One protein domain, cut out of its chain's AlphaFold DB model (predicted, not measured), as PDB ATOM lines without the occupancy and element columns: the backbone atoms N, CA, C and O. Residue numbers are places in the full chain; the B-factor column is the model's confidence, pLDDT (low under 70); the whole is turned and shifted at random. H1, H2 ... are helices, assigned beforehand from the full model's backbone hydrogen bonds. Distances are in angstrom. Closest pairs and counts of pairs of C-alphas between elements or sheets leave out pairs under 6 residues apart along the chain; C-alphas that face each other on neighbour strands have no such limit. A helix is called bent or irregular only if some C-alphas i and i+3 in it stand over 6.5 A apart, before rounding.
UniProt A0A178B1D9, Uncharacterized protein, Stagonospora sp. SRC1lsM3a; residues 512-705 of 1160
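AT A GLANCE: This is residues 512 to 705 of the 1160 residues of an uncharacterized protein of Stagonospora sp. SRC1lsM3a (UniProt A0A178B1D9). Five long helices form an elongated up-and-down bundle, each running against the one before: H6 in the middle, H2, H3 and H5 round it, H1 packed on H2 and H5. Tiny H4 lies at one end. The 194 printed residues, all helix by class, hold six named helices, H1 to H6; the whole is only just compact, close to loose, radius of gyration of the C-alphas 19.1 A, spans 62 by 37 by 24 A.

IN THESE COORDINATES: H6, residues 662 to 695, is 49.2 A long and ends at C-alpha 695 (177.401, 213.434, 133.250). H5 is 624 to 655, 46.4 A; H3 587 to 613, 39.2 A; H4 617 to 620. H2, 546 to 575, 44.9 A, is irregular: C-alphas 547 and 550 are 7.3 A apart. H1, 515 to 544, 42.4 A, begins at C-alpha 515 (143.850, 226.929, 163.326) and has a 33 degree kink near 536.

HOW THE PARTS SIT: H6 touches H5 in a hairpin, closest C-alphas Ser 641 and Arg 679, 5.9 A. H1 and H3 are apart. O i to N i+4 pairs within hydrogen-bond range number 23 of 26 in H1, 21 of 26 in H2, 22 of 23 in H3, 27 of 28 in H5 and 28 of 30 in H6; H4 is too short.

THE WHOLE: The printed part has no cut; H2 to H3 is a long link. Residues 512 to 514, 573, 578 to 586 and 702 to 705 have pLDDT under 70.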
ATOM      1  N   ASP A 512     140.972 229.843 160.064       60.16
ATOM      2  CA  ASP A 512     140.680 230.325 161.433       60.16
ATOM      3  C   ASP A 512     141.933 230.689 162.251       60.16
ATOM      4  O   ASP A 512     142.956 229.997 162.214       60.16
ATOM      5  N   VAL A 513     141.810 231.708 163.111       57.72
ATOM      6  CA  VAL A 513     142.884 232.150 164.021       57.72
ATOM      7  C   VAL A 513     143.313 231.025 164.972       57.72
ATOM      8  O   VAL A 513     144.506 230.798 165.161       57.72
ATOM      9  N   THR A 514     142.374 230.236 165.502       64.62
ATOM     10  CA  THR A 514     142.675 229.049 166.329       64.62
ATOM     11  C   THR A 514     143.398 227.949 165.544       64.62
ATOM     12  O   THR A 514     144.229 227.230 166.105       64.62
ATOM     13  N   LYS A 515     143.158 227.855 164.229       70.25
ATOM     14  CA  LYS A 515     143.850 226.929 163.326       70.25
ATOM     15  C   LYS A 515     145.262 227.403 162.953       70.25
ATOM     16  O   LYS A 515     146.019 226.585 162.447       70.25
ATOM     17  N   THR A 516     145.690 228.636 163.260       70.19
ATOM     18  CA  THR A 516     147.085 229.085 163.008       70.19
ATOM     19  C   THR A 516     148.123 228.259 163.777       70.19
ATOM     20  O   THR A 516     149.169 227.911 163.229       70.19
ATOM     21  N   LYS A 517     147.827 227.860 165.021       76.88
ATOM     22  CA  LYS A 517     148.706 226.976 165.803       76.88
ATOM     23  C   LYS A 517     148.784 225.579 165.181       76.88
ATOM     24  O   LYS A 517     149.880 225.082 164.937       76.88
ATOM     25  N   LEU A 518     147.629 225.004 164.837       82.31
ATOM     26  CA  LEU A 518     147.538 223.724 164.123       82.31
ATOM     27  C   LEU A 518     148.228 223.781 162.753       82.31
ATOM     28  O   LEU A 518     148.831 222.801 162.331       82.31
ATOM     29  N   PHE A 519     148.193 224.929 162.078       84.44
ATOM     30  CA  PHE A 519     148.936 225.178 160.850       84.44
ATOM     31  C   PHE A 519     150.448 225.128 161.097       84.44
ATOM     32  O   PHE A 519     151.128 224.410 160.378       84.44
ATOM     33  N   PHE A 520     150.992 225.762 162.141       84.44
ATOM     34  CA  PHE A 520     152.420 225.618 162.466       84.44
ATOM     35  C   PHE A 520     152.820 224.222 162.961       84.44
ATOM     36  O   PHE A 520     153.985 223.838 162.815       84.44
ATOM     37  N   ASP A 521     151.885 223.440 163.504       88.50
ATOM     38  CA  ASP A 521     152.074 222.006 163.746       88.50
ATOM     39  C   ASP A 521     152.092 221.197 162.437       88.50
ATOM     40  O   ASP A 521     153.031 220.423 162.243       88.50
ATOM     41  N   LYS A 522     151.188 221.464 161.482       89.00
ATOM     42  CA  LYS A 522     151.244 220.914 160.112       89.00
ATOM     43  C   LYS A 522     152.562 221.301 159.404       89.00
ATOM     44  O   LYS A 522     153.269 220.418 158.930       89.00
ATOM     45  N   VAL A 523     152.946 222.583 159.382       88.62
ATOM     46  CA  VAL A 523     154.182 223.093 158.744       88.62
ATOM     47  C   VAL A 523     155.424 222.429 159.337       88.62
ATOM     48  O   VAL A 523     156.229 221.884 158.590       88.62
ATOM     49  N   ALA A 524     155.580 222.419 160.665       92.69
ATOM     50  CA  ALA A 524     156.753 221.812 161.298       92.69
ATOM     51  C   ALA A 524     156.810 220.289 161.098       92.69
ATOM     52  O   ALA A 524     157.894 219.729 160.965       92.69
ATOM     53  N   HIS A 525     155.656 219.615 161.051       94.19
ATOM     54  CA  HIS A 525     155.572 218.200 160.698       94.19
ATOM     55  C   HIS A 525     156.025 217.951 159.250       94.19
ATOM     56  O   HIS A 525     156.831 217.056 159.009       94.19
ATOM     57  N   TYR A 526     155.577 218.767 158.291       92.69
ATOM     58  CA  TYR A 526     156.005 218.663 156.892       92.69
ATOM     59  C   TYR A 526     157.492 218.984 156.697       92.69
ATOM     60  O   TYR A 526     158.174 218.234 156.004       92.69
ATOM     61  N   VAL A 527     158.018 220.021 157.360       94.25
ATOM     62  CA  VAL A 527     159.461 220.324 157.374       94.25
ATOM     63  C   VAL A 527     160.248 219.129 157.916       94.25
ATOM     64  O   VAL A 527     161.201 218.700 157.277       94.25
ATOM     65  N   LYS A 528     159.809 218.510 159.020       96.06
ATOM     66  CA  LYS A 528     160.467 217.322 159.593       96.06
ATOM     67  C   LYS A 528     160.353 216.070 158.724       96.06
ATOM     68  O   LYS A 528     161.314 215.307 158.660       96.06
ATOM     69  N   LYS A 529     159.239 215.869 158.007       94.81
ATOM     70  CA  LYS A 529     159.128 214.800 156.994       94.81
ATOM     71  C   LYS A 529     160.121 215.037 155.846       94.81
ATOM     72  O   LYS A 529     160.800 214.097 155.440       94.81
ATOM     73  N   GLY A 530     160.266 216.289 155.403       94.38
ATOM     74  CA  GLY A 530     161.273 216.712 154.423       94.38
ATOM     75  C   GLY A 530     162.707 216.460 154.897       94.38
ATOM     76  O   GLY A 530     163.442 215.755 154.215       94.38
ATOM     77  N   GLN A 531     163.070 216.936 156.095       95.75
ATOM     78  CA  GLN A 531     164.369 216.688 156.743       95.75
ATOM     79  C   GLN A 531     164.686 215.187 156.848       95.75
ATOM     80  O   GLN A 531     165.802 214.767 156.556       95.75
ATOM     81  N   SER A 532     163.718 214.363 157.270       96.00
ATOM     82  CA  SER A 532     163.919 212.916 157.427       96.00
ATOM     83  C   SER A 532     164.270 212.250 156.091       96.00
ATOM     84  O   SER A 532     165.240 211.499 156.012       96.00
ATOM     85  N   ALA A 533     163.558 212.614 155.018       94.88
ATOM     86  CA  ALA A 533     163.857 212.151 153.663       94.88
ATOM     87  C   ALA A 533     165.177 212.732 153.109       94.88
ATOM     88  O   ALA A 533     165.938 212.017 152.458       94.88
ATOM     89  N   ASN A 534     165.486 214.001 153.404       96.06
ATOM     90  CA  ASN A 534     166.734 214.651 153.000       96.06
ATOM     91  C   ASN A 534     167.966 214.001 153.642       96.06
ATOM     92  O   ASN A 534     168.982 213.894 152.970       96.06
ATOM     93  N   ARG A 535     167.907 213.541 154.901       96.81
ATOM     94  CA  ARG A 535     169.079 212.997 155.621       96.81
ATOM     95  C   ARG A 535     169.758 211.844 154.889       96.81
ATOM     96  O   ARG A 535     170.954 211.931 154.624       96.81
ATOM     97  N   GLN A 536     168.991 210.829 154.488       94.50
ATOM     98  CA  GLN A 536     169.523 209.701 153.718       94.50
ATOM     99  C   GLN A 536     170.197 210.179 152.420       94.50
ATOM    100  O   GLN A 536     171.277 209.719 152.069       94.50
ATOM    101  N   ILE A 537     169.598 211.163 151.749       96.88
ATOM    102  CA  ILE A 537     170.117 211.726 150.499       96.88
ATOM    103  C   ILE A 537     171.330 212.629 150.731       96.88
ATOM    104  O   ILE A 537     172.211 212.658 149.883       96.88
ATOM    105  N   THR A 538     171.440 213.324 151.867       97.50
ATOM    106  CA  THR A 538     172.671 214.046 152.213       97.50
ATOM    107  C   THR A 538     173.826 213.081 152.460       97.50
ATOM    108  O   THR A 538     174.930 213.377 152.028       97.50
ATOM    109  N   GLU A 539     173.590 211.923 153.086       96.94
ATOM    110  CA  GLU A 539     174.623 210.894 153.290       96.94
ATOM    111  C   GLU A 539     175.026 210.223 151.964       96.94
ATOM    112  O   GLU A 539     176.217 210.055 151.695       96.94
ATOM    113  N   ASP A 540     174.050 209.901 151.107       97.38
ATOM    114  CA  ASP A 540     174.298 209.326 149.782       97.38
ATOM    115  C   ASP A 540     175.016 210.326 148.848       97.38
ATOM    116  O   ASP A 540     176.037 209.975 148.260       97.38
ATOM    117  N   LEU A 541     174.549 211.579 148.732       97.81
ATOM    118  CA  LEU A 541     175.143 212.597 147.846       97.81
ATOM    119  C   LEU A 541     176.503 213.117 148.330       97.81
ATOM    120  O   LEU A 541     177.360 213.379 147.493       97.81
ATOM    121  N   GLU A 542     176.737 213.239 149.643       97.50
ATOM    122  CA  GLU A 542     178.040 213.668 150.188       97.50
ATOM    123  C   GLU A 542     179.147 212.646 149.870       97.50
ATOM    124  O   GLU A 542     180.315 213.011 149.743       97.50
ATOM    125  N   LYS A 543     178.766 211.376 149.671       97.00
ATOM    126  CA  LYS A 543     179.641 210.293 149.211       97.00
ATOM    127  C   LYS A 543     179.715 210.176 147.686       97.00
ATOM    128  O   LYS A 543     180.798 209.952 147.151       97.00
ATOM    129  N   ASP A 544     178.576 210.260 147.004       96.62
ATOM    130  CA  ASP A 544     178.465 209.998 145.566       96.62
ATOM    131  C   ASP A 544     178.918 211.195 144.711       96.62
ATOM    132  O   ASP A 544     179.505 211.005 143.649       96.62
ATOM    133  N   ILE A 545     178.679 212.431 145.164       97.38
ATOM    134  CA  ILE A 545     179.078 213.664 144.472       97.38
ATOM    135  C   ILE A 545     179.764 214.594 145.488       97.38
ATOM    136  O   ILE A 545     179.110 215.480 146.046       97.38
ATOM    137  N   PRO A 546     181.088 214.463 145.709       97.06
ATOM    138  CA  PRO A 546     181.828 215.311 146.653       97.06
ATOM    139  C   PRO A 546     181.682 216.816 146.377       97.06
ATOM    140  O   PRO A 546     181.607 217.615 147.308       97.06
ATOM    141  N   ALA A 547     181.528 217.202 145.104       97.31
ATOM    142  CA  ALA A 547     181.243 218.576 144.679       97.31
ATOM    143  C   ALA A 547     179.977 219.183 145.322       97.31
ATOM    144  O   ALA A 547     179.876 220.395 145.469       97.31
ATOM    145  N   SER A 548     179.013 218.358 145.747       97.81
ATOM    146  CA  SER A 548     177.782 218.825 146.395       97.81
ATOM    147  C   SER A 548     177.973 219.261 147.854       97.81
ATOM    148  O   SER A 548     177.077 219.886 148.422       97.81
ATOM    149  N   GLN A 549     179.118 218.962 148.484       98.12
ATOM    150  CA  GLN A 549     179.278 219.059 149.938       98.12
ATOM    151  C   GLN A 549     179.032 220.471 150.505       98.12
ATOM    152  O   GLN A 549     178.487 220.588 151.606       98.12
ATOM    153  N   ALA A 550     179.371 221.537 149.770       98.19
ATOM    154  CA  ALA A 550     179.057 222.915 150.167       98.19
ATOM    155  C   ALA A 550     177.537 223.120 150.305       98.19
ATOM    156  O   ALA A 550     177.040 223.369 151.408       98.19
ATOM    157  N   LEU A 551     176.792 222.840 149.228       98.19
ATOM    158  CA  LEU A 551     175.330 222.914 149.189       98.19
ATOM    159  C   LEU A 551     174.662 221.994 150.225       98.19
ATOM    160  O   LEU A 551     173.634 222.364 150.790       98.19
ATOM    161  N   LEU A 552     175.235 220.823 150.529       98.19
ATOM    162  CA  LEU A 552     174.709 219.920 151.563       98.19
ATOM    163  C   LEU A 552     174.926 220.461 152.988       98.19
ATOM    164  O   LEU A 552     174.032 220.336 153.828       98.19
ATOM    165  N   ARG A 553     176.072 221.093 153.283       98.00
ATOM    166  CA  ARG A 553     176.301 221.808 154.559       98.00
ATOM    167  C   ARG A 553     175.358 223.006 154.682       98.00
ATOM    168  O   ARG A 553     174.754 223.217 155.735       98.00
ATOM    169  N   ARG A 554     175.185 223.753 153.591       97.19
ATOM    170  CA  ARG A 554     174.275 224.894 153.486       97.19
ATOM    171  C   ARG A 554     172.822 224.491 153.732       97.19
ATOM    172  O   ARG A 554     172.169 225.115 154.569       97.19
ATOM    173  N   LEU A 555     172.355 223.417 153.088       97.69
ATOM    174  CA  LEU A 555     171.029 222.818 153.277       97.69
ATOM    175  C   LEU A 555     170.776 222.504 154.757       97.69
ATOM    176  O   LEU A 555     169.798 222.990 155.320       97.69
ATOM    177  N   LYS A 556     171.700 221.777 155.406       97.56
ATOM    178  CA  LYS A 556     171.644 221.467 156.848       97.56
ATOM    179  C   LYS A 556     171.521 222.760 157.686       97.56
ATOM    180  O   LYS A 556     170.654 222.849 158.552       97.56
ATOM    181  N   SER A 557     172.296 223.806 157.365       97.06
ATOM    182  CA  SER A 557     172.233 225.099 158.076       97.06
ATOM    183  C   SER A 557     170.909 225.863 157.893       97.06
ATOM    184  O   SER A 557     170.443 226.516 158.827       97.06
ATOM    185  N   ASP A 558     170.272 225.782 156.720       96.94
ATOM    186  CA  ASP A 558     168.974 226.421 156.468       96.94
ATOM    187  C   ASP A 558     167.805 225.624 157.070       96.94
ATOM    188  O   ASP A 558     166.846 226.233 157.553       96.94
ATOM    189  N   GLU A 559     167.907 224.292 157.154       96.44
ATOM    190  CA  GLU A 559     166.980 223.462 157.936       96.44
ATOM    191  C   GLU A 559     167.029 223.831 159.431       96.44
ATOM    192  O   GLU A 559     165.979 224.032 160.044       96.44
ATOM    193  N   GLU A 560     168.224 224.012 160.007       96.50
ATOM    194  CA  GLU A 560     168.405 224.464 161.397       96.50
ATOM    195  C   GLU A 560     167.869 225.887 161.632       96.50
ATOM    196  O   GLU A 560     167.134 226.133 162.594       96.50
ATOM    197  N   ARG A 561     168.173 226.838 160.735       95.69
ATOM    198  CA  ARG A 561     167.639 228.216 160.788       95.69
ATOM    199  C   ARG A 561     166.111 228.240 160.710       95.69
ATOM    200  O   ARG A 561     165.477 229.074 161.367       95.69
ATOM    201  N   LEU A 562     165.513 227.350 159.919       95.75
ATOM    202  CA  LEU A 562     164.065 227.210 159.801       95.75
ATOM    203  C   LEU A 562     163.446 226.618 161.075       95.75
ATOM    204  O   LEU A 562     162.495 227.203 161.597       95.75
ATOM    205  N   ASP A 563     163.999 225.533 161.625       95.31
ATOM    206  CA  ASP A 563     163.518 224.944 162.884       95.31
ATOM    207  C   ASP A 563     163.639 225.938 164.057       95.31
ATOM    208  O   ASP A 563     162.703 226.079 164.848       95.31
ATOM    209  N   LEU A 564     164.728 226.714 164.134       94.75
ATOM    210  CA  LEU A 564     164.890 227.786 165.125       94.75
ATOM    211  C   LEU A 564     163.854 228.910 164.951       94.75
ATOM    212  O   LEU A 564     163.321 229.411 165.945       94.75
ATOM    213  N   ALA A 565     163.531 229.303 163.715       93.56
ATOM    214  CA  ALA A 565     162.490 230.298 163.442       93.56
ATOM    215  C   ALA A 565     161.091 229.782 163.830       93.56
ATOM    216  O   ALA A 565     160.345 230.478 164.524       93.56
ATOM    217  N   ILE A 566     160.768 228.537 163.466       93.31
ATOM    218  CA  ILE A 566     159.529 227.847 163.847       93.31
ATOM    219  C   ILE A 566     159.436 227.695 165.376       93.31
ATOM    220  O   ILE A 566     158.369 227.912 165.953       93.31
ATOM    221  N   HIS A 567     160.534 227.367 166.063       92.50
ATOM    222  CA  HIS A 567     160.535 227.212 167.517       92.50
ATOM    223  C   HIS A 567     160.344 228.551 168.244       92.50
ATOM    224  O   HIS A 567     159.500 228.631 169.136       92.50
ATOM    225  N   ARG A 568     161.024 229.622 167.809       90.44
ATOM    226  CA  ARG A 568     160.809 230.991 168.318       90.44
ATOM    227  C   ARG A 568     159.357 231.444 168.131       90.44
ATOM    228  O   ARG A 568     158.761 231.989 169.057       90.44
ATOM    229  N   LEU A 569     158.764 231.165 166.968       88.62
ATOM    230  CA  LEU A 569     157.362 231.472 166.668       88.62
ATOM    231  C   LEU A 569     156.391 230.708 167.586       88.62
ATOM    232  O   LEU A 569     155.448 231.299 168.107       88.62
ATOM    233  N   ARG A 570     156.664 229.429 167.877       89.56
ATOM    234  CA  ARG A 570     155.901 228.634 168.858       89.56
ATOM    235  C   ARG A 570     156.011 229.196 170.277       89.56
ATOM    236  O   ARG A 570     154.982 229.412 170.916       89.56
ATOM    237  N   GLN A 571     157.229 229.448 170.765       88.19
ATOM    238  CA  GLN A 571     157.485 229.948 172.125       88.19
ATOM    239  C   GLN A 571     156.788 231.291 172.403       88.19
ATOM    240  O   GLN A 571     156.262 231.509 173.492       88.19
ATOM    241  N   ARG A 572     156.729 232.183 171.406       74.38
ATOM    242  CA  ARG A 572     156.145 233.526 171.563       74.38
ATOM    243  C   ARG A 572     154.628 233.521 171.811       74.38
ATOM    244  O   ARG A 572     154.093 234.533 172.246       74.38
ATOM    245  N   THR A 573     153.940 232.391 171.596       64.06
ATOM    246  CA  THR A 573     152.491 232.253 171.853       64.06
ATOM    247  C   THR A 573     152.105 232.210 173.337       64.06
ATOM    248  O   THR A 573     150.920 232.319 173.639       64.06
ATOM    249  N   SER A 574     153.062 232.066 174.264       70.69
ATOM    250  CA  SER A 574     152.782 231.962 175.708       70.69
ATOM    251  C   SER A 574     153.355 233.083 176.578       70.69
ATOM    252  O   SER A 574     152.950 233.191 177.729       70.69
ATOM    253  N   SER A 575     154.295 233.899 176.088       71.81
ATOM    254  CA  SER A 575     154.995 234.886 176.932       71.81
ATOM    255  C   SER A 575     154.352 236.275 176.974       71.81
ATOM    256  O   SER A 575     154.679 237.047 177.870       71.81
ATOM    257  N   GLY A 576     153.487 236.626 176.013       74.94
ATOM    258  CA  GLY A 576     152.794 237.925 175.914       74.94
ATOM    259  C   GLY A 576     153.687 239.143 175.626       74.94
ATOM    260  O   GLY A 576     153.249 240.100 174.992       74.94
ATOM    261  N   HIS A 577     154.954 239.108 176.040       77.31
ATOM    262  CA  HIS A 577     155.891 240.214 175.930       77.31
ATOM    263  C   HIS A 577     156.421 240.354 174.495       77.31
ATOM    264  O   HIS A 577     157.171 239.513 173.978       77.31
ATOM    265  N   ALA A 578     156.032 241.438 173.828       62.59
ATOM    266  CA  ALA A 578     156.560 241.786 172.522       62.59
ATOM    267  C   ALA A 578     158.003 242.299 172.671       62.59
ATOM    268  O   ALA A 578     158.211 243.480 172.885       62.59
ATOM    269  N   GLN A 579     159.005 241.418 172.527       63.28
ATOM    270  CA  GLN A 579     160.394 241.861 172.316       63.28
ATOM    271  C   GLN A 579     160.445 242.903 171.191       63.28
ATOM    272  O   GLN A 579     160.100 242.564 170.047       63.28
ATOM    273  N   ASP A 580     160.895 244.113 171.520       60.00
ATOM    274  CA  ASP A 580     161.012 245.219 170.577       60.00
ATOM    275  C   ASP A 580     161.943 244.874 169.419       60.00
ATOM    276  O   ASP A 580     163.033 244.307 169.567       60.00
ATOM    277  N   LEU A 581     161.474 245.178 168.215       56.88
ATOM    278  CA  LEU A 581     162.062 244.662 166.992       56.88
ATOM    279  C   LEU A 581     163.088 245.645 166.431       56.88
ATOM    280  O   LEU A 581     162.811 246.398 165.504       56.88
ATOM    281  N   SER A 582     164.289 245.578 167.014       60.41
ATOM    282  CA  SER A 582     165.497 246.303 166.599       60.41
ATOM    283  C   SER A 582     165.637 246.440 165.066       60.41
ATOM    284  O   SER A 582     165.425 245.452 164.345       60.41
ATOM    285  N   PRO A 583     166.097 247.603 164.551       65.06
ATOM    286  CA  PRO A 583     166.256 247.868 163.113       65.06
ATOM    287  C   PRO A 583     167.198 246.899 162.374       65.06
ATOM    288  O   PRO A 583     167.178 246.848 161.144       65.06
ATOM    289  N   ARG A 584     167.932 246.030 163.094       67.81
ATOM    290  CA  ARG A 584     168.582 244.826 162.538       67.81
ATOM    291  C   ARG A 584     167.663 243.982 161.633       67.81
ATOM    292  O   ARG A 584     168.180 243.240 160.805       67.81
ATOM    293  N   LYS A 585     166.328 244.086 161.740       64.75
ATOM    294  CA  LYS A 585     165.385 243.376 160.855       64.75
ATOM    295  C   LYS A 585     165.336 243.858 159.398       64.75
ATOM    296  O   LYS A 585     164.935 243.056 158.561       64.75
ATOM    297  N   ILE A 586     165.759 245.078 159.052       59.91
ATOM    298  CA  ILE A 586     165.816 245.493 157.628       59.91
ATOM    299  C   ILE A 586     166.892 244.679 156.889       59.91
ATOM    300  O   ILE A 586     166.616 244.094 155.839       59.91
ATOM    301  N   ARG A 587     168.045 244.472 157.545       76.75
ATOM    302  CA  ARG A 587     169.146 243.614 157.072       76.75
ATOM    303  C   ARG A 587     168.751 242.150 156.831       76.75
ATOM    304  O   ARG A 587     169.496 241.408 156.199       76.75
ATOM    305  N   ALA A 588     167.578 241.703 157.293       73.31
ATOM    306  CA  ALA A 588     167.094 240.352 157.017       73.31
ATOM    307  C   ALA A 588     166.786 240.133 155.522       73.31
ATOM    308  O   ALA A 588     167.118 239.072 154.997       73.31
ATOM    309  N   MET A 589     166.239 241.131 154.812       70.06
ATOM    310  CA  MET A 589     165.994 241.015 153.363       70.06
ATOM    311  C   MET A 589     167.295 241.057 152.554       70.06
ATOM    312  O   MET A 589     167.450 240.304 151.595       70.06
ATOM    313  N   GLU A 590     168.254 241.881 152.974       83.44
ATOM    314  CA  GLU A 590     169.607 241.909 152.403       83.44
ATOM    315  C   GLU A 590     170.294 240.547 152.593       83.44
ATOM    316  O   GLU A 590     170.795 239.971 151.629       83.44
ATOM    317  N   SER A 591     170.185 239.948 153.789       89.25
ATOM    318  CA  SER A 591     170.699 238.598 154.073       89.25
ATOM    319  C   SER A 591     170.097 237.500 153.192       89.25
ATOM    320  O   SER A 591     170.697 236.437 153.054       89.25
ATOM    321  N   LEU A 592     168.902 237.709 152.630       92.19
ATOM    322  CA  LEU A 592     168.256 236.740 151.746       92.19
ATOM    323  C   LEU A 592     168.800 236.850 150.314       92.19
ATOM    324  O   LEU A 592     169.107 235.827 149.710       92.19
ATOM    325  N   LYS A 593     169.031 238.076 149.816       94.12
ATOM    326  CA  LYS A 593     169.747 238.301 148.546       94.12
ATOM    327  C   LYS A 593     171.169 237.741 148.601       94.12
ATOM    328  O   LYS A 593     171.539 236.948 147.741       94.12
ATOM    329  N   VAL A 594     171.940 238.106 149.633       94.69
ATOM    330  CA  VAL A 594     173.318 237.615 149.835       94.69
ATOM    331  C   VAL A 594     173.342 236.087 149.903       94.69
ATOM    332  O   VAL A 594     174.194 235.464 149.273       94.69
ATOM    333  N   ARG A 595     172.356 235.467 150.573       95.62
ATOM    334  CA  ARG A 595     172.193 234.011 150.533       95.62
ATOM    335  C   ARG A 595     171.982 233.506 149.104       95.62
ATOM    336  O   ARG A 595     172.788 232.694 148.681       95.62
ATOM    337  N   PHE A 596     171.003 233.981 148.337       96.62
ATOM    338  CA  PHE A 596     170.783 233.478 146.969       96.62
ATOM    339  C   PHE A 596     172.019 233.615 146.055       96.62
ATOM    340  O   PHE A 596     172.336 232.682 145.317       96.62
ATOM    341  N   HIS A 597     172.776 234.715 146.145       96.62
ATOM    342  CA  HIS A 597     174.043 234.849 145.409       96.62
ATOM    343  C   HIS A 597     175.077 233.796 145.836       96.62
ATOM    344  O   HIS A 597     175.678 233.151 144.978       96.62
ATOM    345  N   GLN A 598     175.229 233.554 147.141       97.06
ATOM    346  CA  GLN A 598     176.113 232.505 147.655       97.06
ATOM    347  C   GLN A 598     175.639 231.093 147.254       97.06
ATOM    348  O   GLN A 598     176.468 230.272 146.882       97.06
ATOM    349  N   THR A 599     174.325 230.815 147.246       97.81
ATOM    350  CA  THR A 599     173.783 229.526 146.774       97.81
ATOM    351  C   THR A 599     174.145 229.275 145.307       97.81
ATOM    352  O   THR A 599     174.489 228.152 144.947       97.81
ATOM    353  N   ASN A 600     174.088 230.308 144.459       97.69
ATOM    354  CA  ASN A 600     174.470 230.198 143.049       97.69
ATOM    355  C   ASN A 600     175.991 230.043 142.873       97.69
ATOM    356  O   ASN A 600     176.423 229.249 142.049       97.69
ATOM    357  N   HIS A 601     176.818 230.722 143.673       98.25
ATOM    358  CA  HIS A 601     178.274 230.525 143.633       98.25
ATOM    359  C   HIS A 601     178.686 229.102 144.064       98.25
ATOM    360  O   HIS A 601     179.542 228.480 143.434       98.25
ATOM    361  N   GLU A 602     178.014 228.538 145.073       98.12
ATOM    362  CA  GLU A 602     178.149 227.126 145.464       98.12
ATOM    363  C   GLU A 602     177.621 226.143 144.394       98.12
ATOM    364  O   GLU A 602     178.005 224.975 144.401       98.12
ATOM    365  N   LEU A 603     176.765 226.587 143.460       98.12
ATOM    366  CA  LEU A 603     176.342 225.788 142.305       98.12
ATOM    367  C   LEU A 603     177.388 225.796 141.190       98.12
ATOM    368  O   LEU A 603     177.737 224.729 140.696       98.12
ATOM    369  N   GLU A 604     177.886 226.969 140.796       98.19
ATOM    370  CA  GLU A 604     178.846 227.074 139.687       98.19
ATOM    371  C   GLU A 604     180.170 226.375 140.029       98.19
ATOM    372  O   GLU A 604     180.654 225.566 139.242       98.19
ATOM    373  N   THR A 605     180.682 226.546 141.252       98.19
ATOM    374  CA  THR A 605     181.864 225.801 141.736       98.19
ATOM    375  C   THR A 605     181.633 224.281 141.756       98.19
ATOM    376  O   THR A 605     182.517 223.501 141.389       98.19
ATOM    377  N   ALA A 606     180.422 223.824 142.096       98.19
ATOM    378  CA  ALA A 606     180.058 222.409 142.015       98.19
ATOM    379  C   ALA A 606     179.883 221.910 140.562       98.19
ATOM    380  O   ALA A 606     180.174 220.745 140.270       98.19
ATOM    381  N   TYR A 607     179.457 222.769 139.628       98.25
ATOM    382  CA  TYR A 607     179.423 222.473 138.194       98.25
ATOM    383  C   TYR A 607     180.816 222.423 137.563       98.25
ATOM    384  O   TYR A 607     181.031 221.600 136.676       98.25
ATOM    385  N   GLU A 608     181.758 223.261 137.993       98.19
ATOM    386  CA  GLU A 608     183.162 223.208 137.570       98.19
ATOM    387  C   GLU A 608     183.810 221.895 138.021       98.19
ATOM    388  O   GLU A 608     184.377 221.173 137.198       98.19
ATOM    389  N   ALA A 609     183.607 221.506 139.283       97.81
ATOM    390  CA  ALA A 609     184.051 220.215 139.801       97.81
ATOM    391  C   ALA A 609     183.405 219.020 139.063       97.81
ATOM    392  O   ALA A 609     184.105 218.076 138.699       97.81
ATOM    393  N   LEU A 610     182.098 219.063 138.758       97.56
ATOM    394  CA  LEU A 610     181.455 218.047 137.904       97.56
ATOM    395  C   LEU A 610     181.992 218.053 136.464       97.56
ATOM    396  O   LEU A 610     182.077 216.990 135.849       97.56
ATOM    397  N   ARG A 611     182.348 219.218 135.910       97.44
ATOM    398  CA  ARG A 611     182.919 219.344 134.559       97.44
ATOM    399  C   ARG A 611     184.300 218.694 134.490       97.44
ATOM    400  O   ARG A 611     184.563 217.987 133.526       97.44
ATOM    401  N   GLY A 612     185.124 218.858 135.526       97.06
ATOM    402  CA  GLY A 612     186.433 218.205 135.650       97.06
ATOM    403  C   GLY A 612     186.384 216.673 135.750       97.06
ATOM    404  O   GLY A 612     187.388 216.017 135.494       97.06
ATOM    405  N   LEU A 613     185.225 216.084 136.075       96.44
ATOM    406  CA  LEU A 613     185.034 214.628 136.071       96.44
ATOM    407  C   LEU A 613     184.664 214.069 134.687       96.44
ATOM    408  O   LEU A 613     184.820 212.866 134.463       96.44
ATOM    409  N   VAL A 614     184.186 214.899 133.751       96.19
ATOM    410  CA  VAL A 614     183.768 214.460 132.408       96.19
ATOM    411  C   VAL A 614     184.964 213.873 131.654       96.19
ATOM    412  O   VAL A 614     185.999 214.515 131.518       96.19
ATOM    413  N   GLY A 615     184.815 212.644 131.157       94.12
ATOM    414  CA  GLY A 615     185.887 211.906 130.478       94.12
ATOM    415  C   GLY A 615     186.790 211.082 131.405       94.12
ATOM    416  O   GLY A 615     187.559 210.264 130.909       94.12
ATOM    417  N   THR A 616     186.678 211.216 132.732       96.56
ATOM    418  CA  THR A 616     187.402 210.333 133.665       96.56
ATOM    419  C   THR A 616     186.776 208.936 133.723       96.56
ATOM    420  O   THR A 616     185.555 208.778 133.645       96.56
ATOM    421  N   GLU A 617     187.595 207.910 133.974       95.56
ATOM    422  CA  GLU A 617     187.124 206.526 134.162       95.56
ATOM    423  C   GLU A 617     186.130 206.365 135.329       95.56
ATOM    424  O   GLU A 617     185.373 205.396 135.378       95.56
ATOM    425  N   SER A 618     186.089 207.319 136.267       92.56
ATOM    426  CA  SER A 618     185.103 207.329 137.357       92.56
ATOM    427  C   SER A 618     183.660 207.467 136.849       92.56
ATOM    428  O   SER A 618     182.726 206.965 137.477       92.56
ATOM    429  N   VAL A 619     183.476 208.116 135.693       95.19
ATOM    430  CA  VAL A 619     182.168 208.386 135.090       95.19
ATOM    431  C   VAL A 619     181.662 207.185 134.292       95.19
ATOM    432  O   VAL A 619     180.492 206.820 134.417       95.19
ATOM    433  N   SER A 620     182.534 206.520 133.528       93.94
ATOM    434  CA  SER A 620     182.186 205.295 132.794       93.94
ATOM    435  C   SER A 620     181.940 204.109 133.734       93.94
ATOM    436  O   SER A 620     180.973 203.371 133.548       93.94
ATOM    437  N   ASN A 621     182.734 203.973 134.802       95.62
ATOM    438  CA  ASN A 621     182.605 202.901 135.796       95.62
ATOM    439  C   ASN A 621     181.522 203.155 136.875       95.62
ATOM    440  O   ASN A 621     181.440 202.428 137.872       95.62
ATOM    441  N   ALA A 622     180.665 204.168 136.695       96.19
ATOM    442  CA  ALA A 622     179.634 204.550 137.660       96.19
ATOM    443  C   ALA A 622     178.627 203.412 137.924       96.19
ATOM    444  O   ALA A 622     177.764 203.085 137.103       96.19
ATOM    445  N   THR A 623     178.729 202.810 139.112       97.12
ATOM    446  CA  THR A 623     178.030 201.570 139.480       97.12
ATOM    447  C   THR A 623     176.503 201.706 139.400       97.12
ATOM    448  O   THR A 623     175.928 202.709 139.815       97.12
ATOM    449  N   GLY A 624     175.793 200.656 138.973       96.06
ATOM    450  CA  GLY A 624     174.323 200.681 138.878       96.06
ATOM    451  C   GLY A 624     173.588 201.049 140.182       96.06
ATOM    452  O   GLY A 624     172.491 201.601 140.132       96.06
ATOM    453  N   SER A 625     174.190 200.814 141.355       95.75
ATOM    454  CA  SER A 625     173.644 201.261 142.647       95.75
ATOM    455  C   SER A 625     173.750 202.778 142.851       95.75
ATOM    456  O   SER A 625     172.807 203.373 143.363       95.75
ATOM    457  N   PHE A 626     174.841 203.408 142.399       96.56
ATOM    458  CA  PHE A 626     175.011 204.864 142.344       96.56
ATOM    459  C   PHE A 626     173.950 205.485 141.426       96.56
ATOM    460  O   PHE A 626     173.208 206.370 141.846       96.56
ATOM    461  N   LYS A 627     173.761 204.933 140.216       96.81
ATOM    462  CA  LYS A 627     172.752 205.429 139.258       96.81
ATOM    463  C   LYS A 627     171.327 205.385 139.839       96.81
ATOM    464  O   LYS A 627     170.538 206.310 139.636       96.81
ATOM    465  N   ARG A 628     171.011 204.349 140.631       96.31
ATOM    466  CA  ARG A 628     169.751 204.245 141.392       96.31
ATOM    467  C   ARG A 628     169.651 205.283 142.517       96.31
ATOM    468  O   ARG A 628     168.633 205.966 142.580       96.31
ATOM    469  N   ARG A 629     170.679 205.441 143.365       97.06
ATOM    470  CA  ARG A 629     170.691 206.453 144.448       97.06
ATOM    471  C   ARG A 629     170.494 207.865 143.905       97.06
ATOM    472  O   ARG A 629     169.626 208.579 144.396       97.06
ATOM    473  N   LEU A 630     171.200 208.220 142.832       97.19
ATOM    474  CA  LEU A 630     171.090 209.526 142.182       97.19
ATOM    475  C   LEU A 630     169.674 209.790 141.626       97.19
ATOM    476  O   LEU A 630     169.121 210.875 141.803       97.19
ATOM    477  N   THR A 631     169.034 208.764 141.054       96.69
ATOM    478  CA  THR A 631     167.628 208.834 140.610       96.69
ATOM    479  C   THR A 631     166.658 209.023 141.786       96.69
ATOM    480  O   THR A 631     165.707 209.801 141.687       96.69
ATOM    481  N   THR A 632     166.887 208.344 142.915       96.25
ATOM    482  CA  THR A 632     166.103 208.532 144.151       96.25
ATOM    483  C   THR A 632     166.297 209.935 144.730       96.25
ATOM    484  O   THR A 632     165.315 210.566 145.123       96.25
ATOM    485  N   ALA A 633     167.529 210.452 144.718       97.25
ATOM    486  CA  ALA A 633     167.858 211.801 145.164       97.25
ATOM    487  C   ALA A 633     167.091 212.865 144.364       97.25
ATOM    488  O   ALA A 633     166.379 213.662 144.972       97.25
ATOM    489  N   SER A 634     167.136 212.824 143.022       96.56
ATOM    490  CA  SER A 634     166.361 213.745 142.168       96.56
ATOM    491  C   SER A 634     164.858 213.672 142.489       96.56
ATOM    492  O   SER A 634     164.236 214.689 142.806       96.56
ATOM    493  N   LYS A 635     164.276 212.461 142.552       96.12
ATOM    494  CA  LYS A 635     162.843 212.262 142.856       96.12
ATOM    495  C   LYS A 635     162.410 212.839 144.211       96.12
ATOM    496  O   LYS A 635     161.307 213.378 144.315       96.12
ATOM    497  N   VAL A 636     163.230 212.715 145.254       96.19
ATOM    498  CA  VAL A 636     162.888 213.208 146.600       96.19
ATOM    499  C   VAL A 636     163.177 214.701 146.752       96.19
ATOM    500  O   VAL A 636     162.336 215.400 147.312       96.19
ATOM    501  N   LEU A 637     164.278 215.220 146.196       96.62
ATOM    502  CA  LEU A 637     164.532 216.667 146.139       96.62
ATOM    503  C   LEU A 637     163.410 217.385 145.382       96.62
ATOM    504  O   LEU A 637     162.909 218.408 145.846       96.62
ATOM    505  N   HIS A 638     162.925 216.800 144.282       95.25
ATOM    506  CA  HIS A 638     161.773 217.319 143.556       95.25
ATOM    507  C   HIS A 638     160.514 217.361 144.443       95.25
ATOM    508  O   HIS A 638     159.920 218.431 144.603       95.25
ATOM    509  N   LYS A 639     160.146 216.247 145.099       95.12
ATOM    510  CA  LYS A 639     159.003 216.187 146.037       95.12
ATOM    511  C   LYS A 639     159.135 217.179 147.204       95.12
ATOM    512  O   LYS A 639     158.159 217.845 147.545       95.12
ATOM    513  N   ASN A 640     160.324 217.328 147.785       95.88
ATOM    514  CA  ASN A 640     160.566 218.266 148.882       95.88
ATOM    515  C   ASN A 640     160.513 219.731 148.408       95.88
ATOM    516  O   ASN A 640     159.894 220.558 149.077       95.88
ATOM    517  N   SER A 641     161.008 220.050 147.207       94.69
ATOM    518  CA  SER A 641     160.884 221.395 146.621       94.69
ATOM    519  C   SER A 641     159.425 221.793 146.327       94.69
ATOM    520  O   SER A 641     159.050 222.960 146.498       94.69
ATOM    521  N   GLN A 642     158.579 220.823 145.943       94.00
ATOM    522  CA  GLN A 642     157.129 220.996 145.803       94.00
ATOM    523  C   GLN A 642     156.463 221.202 147.171       94.00
ATOM    524  O   GLN A 642     155.662 222.125 147.328       94.00
ATOM    525  N   LEU A 643     156.831 220.405 148.180       94.19
ATOM    526  CA  LEU A 643     156.325 220.548 149.546       94.19
ATOM    527  C   LEU A 643     156.657 221.934 150.122       94.19
ATOM    528  O   LEU A 643     155.764 222.618 150.616       94.19
ATOM    529  N   LEU A 644     157.903 222.399 149.984       94.94
ATOM    530  CA  LEU A 644     158.297 223.748 150.396       94.94
ATOM    531  C   LEU A 644     157.528 224.834 149.638       94.94
ATOM    532  O   LEU A 644     157.129 225.818 150.255       94.94
ATOM    533  N   ARG A 645     157.258 224.663 148.335       95.00
ATOM    534  CA  ARG A 645     156.410 225.595 147.570       95.00
ATOM    535  C   ARG A 645     155.004 225.699 148.172       95.00
ATOM    536  O   ARG A 645     154.538 226.814 148.388       95.00
ATOM    537  N   MET A 646     154.362 224.570 148.481       91.62
ATOM    538  CA  MET A 646     153.042 224.554 149.130       91.62
ATOM    539  C   MET A 646     153.078 225.226 150.508       91.62
ATOM    540  O   MET A 646     152.191 226.016 150.836       91.62
ATOM    541  N   LEU A 647     154.128 224.976 151.300       92.94
ATOM    542  CA  LEU A 647     154.314 225.619 152.604       92.94
ATOM    543  C   LEU A 647     154.481 227.140 152.473       92.94
ATOM    544  O   LEU A 647     153.792 227.871 153.177       92.94
ATOM    545  N   ILE A 648     155.313 227.621 151.541       95.00
ATOM    546  CA  ILE A 648     155.504 229.056 151.261       95.00
ATOM    547  C   ILE A 648     154.184 229.712 150.848       95.00
ATOM    548  O   ILE A 648     153.819 230.738 151.412       95.00
ATOM    549  N   TRP A 649     153.433 229.108 149.924       92.69
ATOM    550  CA  TRP A 649     152.136 229.631 149.479       92.69
ATOM    551  C   TRP A 649     151.106 229.690 150.612       92.69
ATOM    552  O   TRP A 649     150.502 230.734 150.835       92.69
ATOM    553  N   SER A 650     150.977 228.621 151.401       89.69
ATOM    554  CA  SER A 650     150.080 228.586 152.570       89.69
ATOM    555  C   SER A 650     150.500 229.509 153.730       89.69
ATOM    556  O   SER A 650     149.728 229.723 154.667       89.69
ATOM    557  N   LEU A 651     151.725 230.048 153.681       92.00
ATOM    558  CA  LEU A 651     152.237 231.069 154.594       92.00
ATOM    559  C   LEU A 651     152.041 232.482 154.022       92.00
ATOM    560  O   LEU A 651     151.717 233.395 154.778       92.00
ATOM    561  N   GLN A 652     152.184 232.657 152.703       93.25
ATOM    562  CA  GLN A 652     151.924 233.910 151.992       93.25
ATOM    563  C   GLN A 652     150.453 234.323 152.114       93.25
ATOM    564  O   GLN A 652     150.177 235.428 152.566       93.25
ATOM    565  N   THR A 653     149.511 233.416 151.844       87.94
ATOM    566  CA  THR A 653     148.067 233.694 151.982       87.94
ATOM    567  C   THR A 653     147.637 234.018 153.418       87.94
ATOM    568  O   THR A 653     146.560 234.563 153.633       87.94
ATOM    569  N   ARG A 654     148.482 233.721 154.419       87.56
ATOM    570  CA  ARG A 654     148.319 234.180 155.809       87.56
ATOM    571  C   ARG A 654     149.002 235.525 156.064       87.56
ATOM    572  O   ARG A 654     148.445 236.345 156.777       87.56
ATOM    573  N   LEU A 655     150.177 235.777 155.481       90.75
ATOM    574  CA  LEU A 655     150.840 237.091 155.515       90.75
ATOM    575  C   LEU A 655     149.997 238.203 154.862       90.75
ATOM    576  O   LEU A 655     150.176 239.367 155.207       90.75
ATOM    577  N   GLU A 656     149.093 237.833 153.954       91.12
ATOM    578  CA  GLU A 656     148.136 238.713 153.273       91.12
ATOM    579  C   GLU A 656     146.814 238.925 154.052       91.12
ATOM    580  O   GLU A 656     146.017 239.771 153.654       91.12
ATOM    581  N   ASP A 657     146.561 238.222 155.172       89.56
ATOM    582  CA  ASP A 657     145.360 238.443 156.002       89.56
ATOM    583  C   ASP A 657     145.548 239.664 156.933       89.56
ATOM    584  O   ASP A 657     146.348 239.603 157.877       89.56
ATOM    585  N   PRO A 658     144.783 240.765 156.749       89.56
ATOM    586  CA  PRO A 658     144.923 241.984 157.551       89.56
ATOM    587  C   PRO A 658     144.551 241.802 159.033       89.56
ATOM    588  O   PRO A 658     144.782 242.707 159.835       89.56
ATOM    589  N   LYS A 659     143.979 240.653 159.423       89.31
ATOM    590  CA  LYS A 659     143.633 240.330 160.818       89.31
ATOM    591  C   LYS A 659     144.807 239.782 161.632       89.31
ATOM    592  O   LYS A 659     144.652 239.609 162.841       89.31
ATOM    593  N   ILE A 660     145.955 239.472 161.022       87.12
ATOM    594  CA  ILE A 660     147.106 238.941 161.765       87.12
ATOM    595  C   ILE A 660     147.851 240.063 162.495       87.12
ATOM    596  O   ILE A 660     148.312 241.033 161.896       87.12
ATOM    597  N   ASP A 661     148.047 239.877 163.804       88.06
ATOM    598  CA  ASP A 661     148.853 240.758 164.651       88.06
ATOM    599  C   ASP A 661     150.213 241.080 164.015       88.06
ATOM    600  O   ASP A 661     151.048 240.193 163.804       88.06
ATOM    601  N   ARG A 662     150.496 242.374 163.810       86.81
ATOM    602  CA  ARG A 662     151.769 242.874 163.242       86.81
ATOM    603  C   ARG A 662     153.005 242.317 163.973       86.81
ATOM    604  O   ARG A 662     154.022 242.005 163.351       86.81
ATOM    605  N   ASN A 663     152.889 242.111 165.287       85.12
ATOM    606  CA  ASN A 663     153.926 241.524 166.143       85.12
ATOM    607  C   ASN A 663     154.216 240.044 165.836       85.12
ATOM    608  O   ASN A 663     155.352 239.594 166.013       85.12
ATOM    609  N   ILE A 664     153.215 239.286 165.374       86.31
ATOM    610  CA  ILE A 664     153.364 237.887 164.956       86.31
ATOM    611  C   ILE A 664     153.773 237.826 163.478       86.31
ATOM    612  O   ILE A 664     154.674 237.057 163.144       86.31
ATOM    613  N   LEU A 665     153.207 238.683 162.617       88.12
ATOM    614  CA  LEU A 665     153.536 238.824 161.188       88.12
ATOM    615  C   LEU A 665     155.050 238.981 160.950       88.12
ATOM    616  O   LEU A 665     155.630 238.317 160.092       88.12
ATOM    617  N   LEU A 666     155.738 239.760 161.789       87.31
ATOM    618  CA  LEU A 666     157.199 239.930 161.735       87.31
ATOM    619  C   LEU A 666     158.014 238.689 162.162       87.31
ATOM    620  O   LEU A 666     159.247 238.730 162.121       87.31
ATOM    621  N   ASN A 667     157.359 237.600 162.568       88.75
ATOM    622  CA  ASN A 667     157.943 236.270 162.769       88.75
ATOM    623  C   ASN A 667     157.481 235.287 161.673       88.75
ATOM    624  O   ASN A 667     158.302 234.488 161.229       88.75
ATOM    625  N   TYR A 668     156.236 235.398 161.171       91.38
ATOM    626  CA  TYR A 668     155.809 234.736 159.922       91.38
ATOM    627  C   TYR A 668     156.794 235.063 158.787       91.38
ATOM    628  O   TYR A 668     157.266 234.150 158.117       91.38
ATOM    629  N   LYS A 669     157.181 236.339 158.627       92.19
ATOM    630  CA  LYS A 669     158.159 236.760 157.610       92.19
ATOM    631  C   LYS A 669     159.518 236.066 157.760       92.19
ATOM    632  O   LYS A 669     160.047 235.582 156.775       92.19
ATOM    633  N   VAL A 670     160.044 235.920 158.980       92.06
ATOM    634  CA  VAL A 670     161.329 235.219 159.208       92.06
ATOM    635  C   VAL A 670     161.233 233.726 158.859       92.06
ATOM    636  O   VAL A 670     162.193 233.149 158.353       92.06
ATOM    637  N   VAL A 671     160.075 233.095 159.087       93.94
ATOM    638  CA  VAL A 671     159.816 231.721 158.624       93.94
ATOM    639  C   VAL A 671     159.684 231.670 157.096       93.94
ATOM    640  O   VAL A 671     160.208 230.741 156.492       93.94
ATOM    641  N   ALA A 672     159.068 232.672 156.461       94.81
ATOM    642  CA  ALA A 672     158.974 232.776 155.003       94.81
ATOM    643  C   ALA A 672     160.353 232.947 154.346       94.81
ATOM    644  O   ALA A 672     160.694 232.176 153.453       94.81
ATOM    645  N   ASP A 673     161.170 233.886 154.833       94.75
ATOM    646  CA  ASP A 673     162.530 234.147 154.350       94.75
ATOM    647  C   ASP A 673     163.402 232.874 154.451       94.75
ATOM    648  O   ASP A 673     164.127 232.529 153.518       94.75
ATOM    649  N   ASN A 674     163.290 232.118 155.553       95.69
ATOM    650  CA  ASN A 674     164.033 230.864 155.737       95.69
ATOM    651  C   ASN A 674     163.467 229.687 154.922       95.69
ATOM    652  O   ASN A 674     164.252 228.887 154.421       95.69
ATOM    653  N   LEU A 675     162.147 229.590 154.715       96.06
ATOM    654  CA  LEU A 675     161.564 228.632 153.763       96.06
ATOM    655  C   LEU A 675     162.008 228.926 152.323       96.06
ATOM    656  O   LEU A 675     162.235 227.993 151.559       96.06
ATOM    657  N   LEU A 676     162.145 230.203 151.953       96.50
ATOM    658  CA  LEU A 676     162.594 230.610 150.621       96.50
ATOM    659  C   LEU A 676     164.076 230.260 150.409       96.50
ATOM    660  O   LEU A 676     164.413 229.694 149.373       96.50
ATOM    661  N   SER A 677     164.919 230.493 151.421       96.69
ATOM    662  CA  SER A 677     166.328 230.057 151.481       96.69
ATOM    663  C   SER A 677     166.474 228.529 151.370       96.69
ATOM    664  O   SER A 677     167.218 228.019 150.532       96.69
ATOM    665  N   LEU A 678     165.677 227.775 152.136       97.31
ATOM    666  CA  LEU A 678     165.678 226.312 152.086       97.31
ATOM    667  C   LEU A 678     165.155 225.766 150.742       97.31
ATOM    668  O   LEU A 678     165.625 224.742 150.252       97.31
ATOM    669  N   ARG A 679     164.193 226.450 150.112       96.81
ATOM    670  CA  ARG A 679     163.693 226.066 148.786       96.81
ATOM    671  C   ARG A 679     164.707 226.366 147.684       96.81
ATOM    672  O   ARG A 679     164.837 225.558 146.771       96.81
ATOM    673  N   ASP A 680     165.400 227.498 147.756       97.69
ATOM    674  CA  ASP A 680     166.473 227.863 146.827       97.69
ATOM    675  C   ASP A 680     167.604 226.824 146.857       97.69
ATOM    676  O   ASP A 680     167.931 226.231 145.830       97.69
ATOM    677  N   THR A 681     168.099 226.486 148.050       97.88
ATOM    678  CA  THR A 681     169.138 225.458 148.226       97.88
ATOM    679  C   THR A 681     168.704 224.072 147.738       97.88
ATOM    680  O   THR A 681     169.486 223.409 147.057       97.88
ATOM    681  N   GLN A 682     167.455 223.648 147.971       96.88
ATOM    682  CA  GLN A 682     166.932 222.391 147.406       96.88
ATOM    683  C   GLN A 682     166.776 222.422 145.877       96.88
ATOM    684  O   GLN A 682     167.121 221.445 145.216       96.88
ATOM    685  N   MET A 683     166.287 223.524 145.295       97.19
ATOM    686  CA  MET A 683     166.178 223.683 143.836       97.19
ATOM    687  C   MET A 683     167.555 223.672 143.161       97.19
ATOM    688  O   MET A 683     167.720 223.090 142.089       97.19
ATOM    689  N   THR A 684     168.547 224.295 143.793       97.94
ATOM    690  CA  THR A 684     169.932 224.332 143.325       97.94
ATOM    691  C   THR A 684     170.618 222.969 143.448       97.94
ATOM    692  O   THR A 684     171.237 222.511 142.490       97.94
ATOM    693  N   LEU A 685     170.424 222.253 144.558       98.19
ATOM    694  CA  LEU A 685     170.907 220.879 144.705       98.19
ATOM    695  C   LEU A 685     170.236 219.916 143.708       98.19
ATOM    696  O   LEU A 685     170.904 219.038 143.169       98.19
ATOM    697  N   MET A 686     168.945 220.103 143.405       97.56
ATOM    698  CA  MET A 686     168.241 219.343 142.364       97.56
ATOM    699  C   MET A 686     168.873 219.577 140.983       97.56
ATOM    700  O   MET A 686     169.190 218.610 140.302       97.56
ATOM    701  N   ARG A 687     169.164 220.833 140.606       97.75
ATOM    702  CA  ARG A 687     169.894 221.155 139.361       97.75
ATOM    703  C   ARG A 687     171.276 220.490 139.302       97.75
ATOM    704  O   ARG A 687     171.650 219.973 138.251       97.75
ATOM    705  N   LEU A 688     172.016 220.472 140.415       98.19
ATOM    706  CA  LEU A 688     173.312 219.793 140.496       98.19
ATOM    707  C   LEU A 688     173.172 218.278 140.282       98.19
ATOM    708  O   LEU A 688     173.933 217.694 139.512       98.19
ATOM    709  N   VAL A 689     172.178 217.654 140.920       98.06
ATOM    710  CA  VAL A 689     171.858 216.231 140.748       98.06
ATOM    711  C   VAL A 689     171.451 215.926 139.306       98.06
ATOM    712  O   VAL A 689     172.003 215.003 138.718       98.06
ATOM    713  N   ASP A 690     170.566 216.717 138.701       97.38
ATOM    714  CA  ASP A 690     170.124 216.516 137.317       97.38
ATOM    715  C   ASP A 690     171.294 216.701 136.323       97.38
ATOM    716  O   ASP A 690     171.437 215.933 135.367       97.38
ATOM    717  N   ARG A 691     172.210 217.652 136.576       97.69
ATOM    718  CA  ARG A 691     173.449 217.805 135.791       97.69
ATOM    719  C   ARG A 691     174.397 216.620 135.972       97.69
ATOM    720  O   ARG A 691     174.980 216.169 134.987       97.69
ATOM    721  N   ALA A 692     174.530 216.088 137.184       97.69
ATOM    722  CA  ALA A 692     175.303 214.876 137.432       97.69
ATOM    723  C   ALA A 692     174.671 213.650 136.751       97.69
ATOM    724  O   ALA A 692     175.391 212.839 136.179       97.69
ATOM    725  N   MET A 693     173.338 213.530 136.728       97.50
ATOM    726  CA  MET A 693     172.643 212.461 136.002       97.50
ATOM    727  C   MET A 693     173.003 212.471 134.509       97.50
ATOM    728  O   MET A 693     173.293 211.412 133.955       97.50
ATOM    729  N   LEU A 694     173.098 213.652 133.886       96.56
ATOM    730  CA  LEU A 694     173.604 213.784 132.514       96.56
ATOM    731  C   LEU A 694     175.072 213.342 132.384       96.56
ATOM    732  O   LEU A 694     175.379 212.552 131.495       96.56
ATOM    733  N   VAL A 695     175.966 213.801 133.272       97.00
ATOM    734  CA  VAL A 695     177.401 213.434 133.250       97.00
ATOM    735  C   VAL A 695     177.600 211.921 133.382       97.00
ATOM    736  O   VAL A 695     178.325 211.326 132.592       97.00
ATOM    737  N   TYR A 696     176.918 211.280 134.330       97.12
ATOM    738  CA  TYR A 696     177.057 209.849 134.618       97.12
ATOM    739  C   TYR A 696     176.234 208.931 133.703       97.12
ATOM    740  O   TYR A 696     176.148 207.727 133.967       97.12
ATOM    741  N   GLY A 697     175.600 209.449 132.644       96.25
ATOM    742  CA  GLY A 697     174.753 208.651 131.755       96.25
ATOM    743  C   GLY A 697     173.632 207.944 132.525       96.25
ATOM    744  O   GLY A 697     173.495 206.716 132.467       96.25
ATOM    745  N   VAL A 698     172.898 208.706 133.333       96.69
ATOM    746  CA  VAL A 698     171.698 208.282 134.058       96.69
ATOM    747  C   VAL A 698     170.519 209.001 133.424       96.69
ATOM    748  O   VAL A 698     170.286 210.179 133.685       96.69
ATOM    749  N   VAL A 699     169.767 208.301 132.576       92.44
ATOM    750  CA  VAL A 699     168.532 208.856 132.011       92.44
ATOM    751  C   VAL A 699     167.585 209.175 133.177       92.44
ATOM    752  O   VAL A 699     167.290 208.269 133.966       92.44
ATOM    753  N   PRO A 700     167.114 210.427 133.339       86.06
ATOM    754  CA  PRO A 700     166.127 210.736 134.361       86.06
ATOM    755  C   PRO A 700     164.868 209.919 134.088       86.06
ATOM    756  O   PRO A 700     164.391 209.857 132.955       86.06
ATOM    757  N   ALA A 701     164.337 209.272 135.126       79.81
ATOM    758  CA  ALA A 701     163.166 208.407 135.024       79.81
ATOM    759  C   ALA A 701     161.893 209.240 134.784       79.81
ATOM    760  O   ALA A 701     161.122 209.490 135.712       79.81
ATOM    761  N   GLY A 702     161.724 209.699 133.542       60.47
ATOM    762  CA  GLY A 702     160.581 210.468 133.073       60.47
ATOM    763  C   GLY A 702     159.274 209.683 133.169       60.47
ATOM    764  O   GLY A 702     159.260 208.452 133.172       60.47
ATOM    765  N   SER A 703     158.164 210.417 133.207       51.72
ATOM    766  CA  SER A 703     156.799 209.948 133.503       51.72
ATOM    767  C   SER A 703     156.202 208.906 132.540       51.72
ATOM    768  O   SER A 703     155.051 208.507 132.701       51.72
ATOM    769  N   ALA A 704     156.954 208.439 131.538       48.62
ATOM    770  CA  ALA A 704     156.500 207.491 130.517       48.62
ATOM    771  C   ALA A 704     156.032 206.131 131.080       48.62
ATOM    772  O   ALA A 704     155.359 205.387 130.373       48.62
ATOM    773  N   ASN A 705     156.351 205.804 132.341       48.50
ATOM    774  CA  ASN A 705     155.902 204.568 132.988       48.50
ATOM    775  C   ASN A 705     155.389 204.763 134.434       48.50
ATOM    776  O   ASN A 705     155.509 203.879 135.288       48.50
TER     777      ASN A 705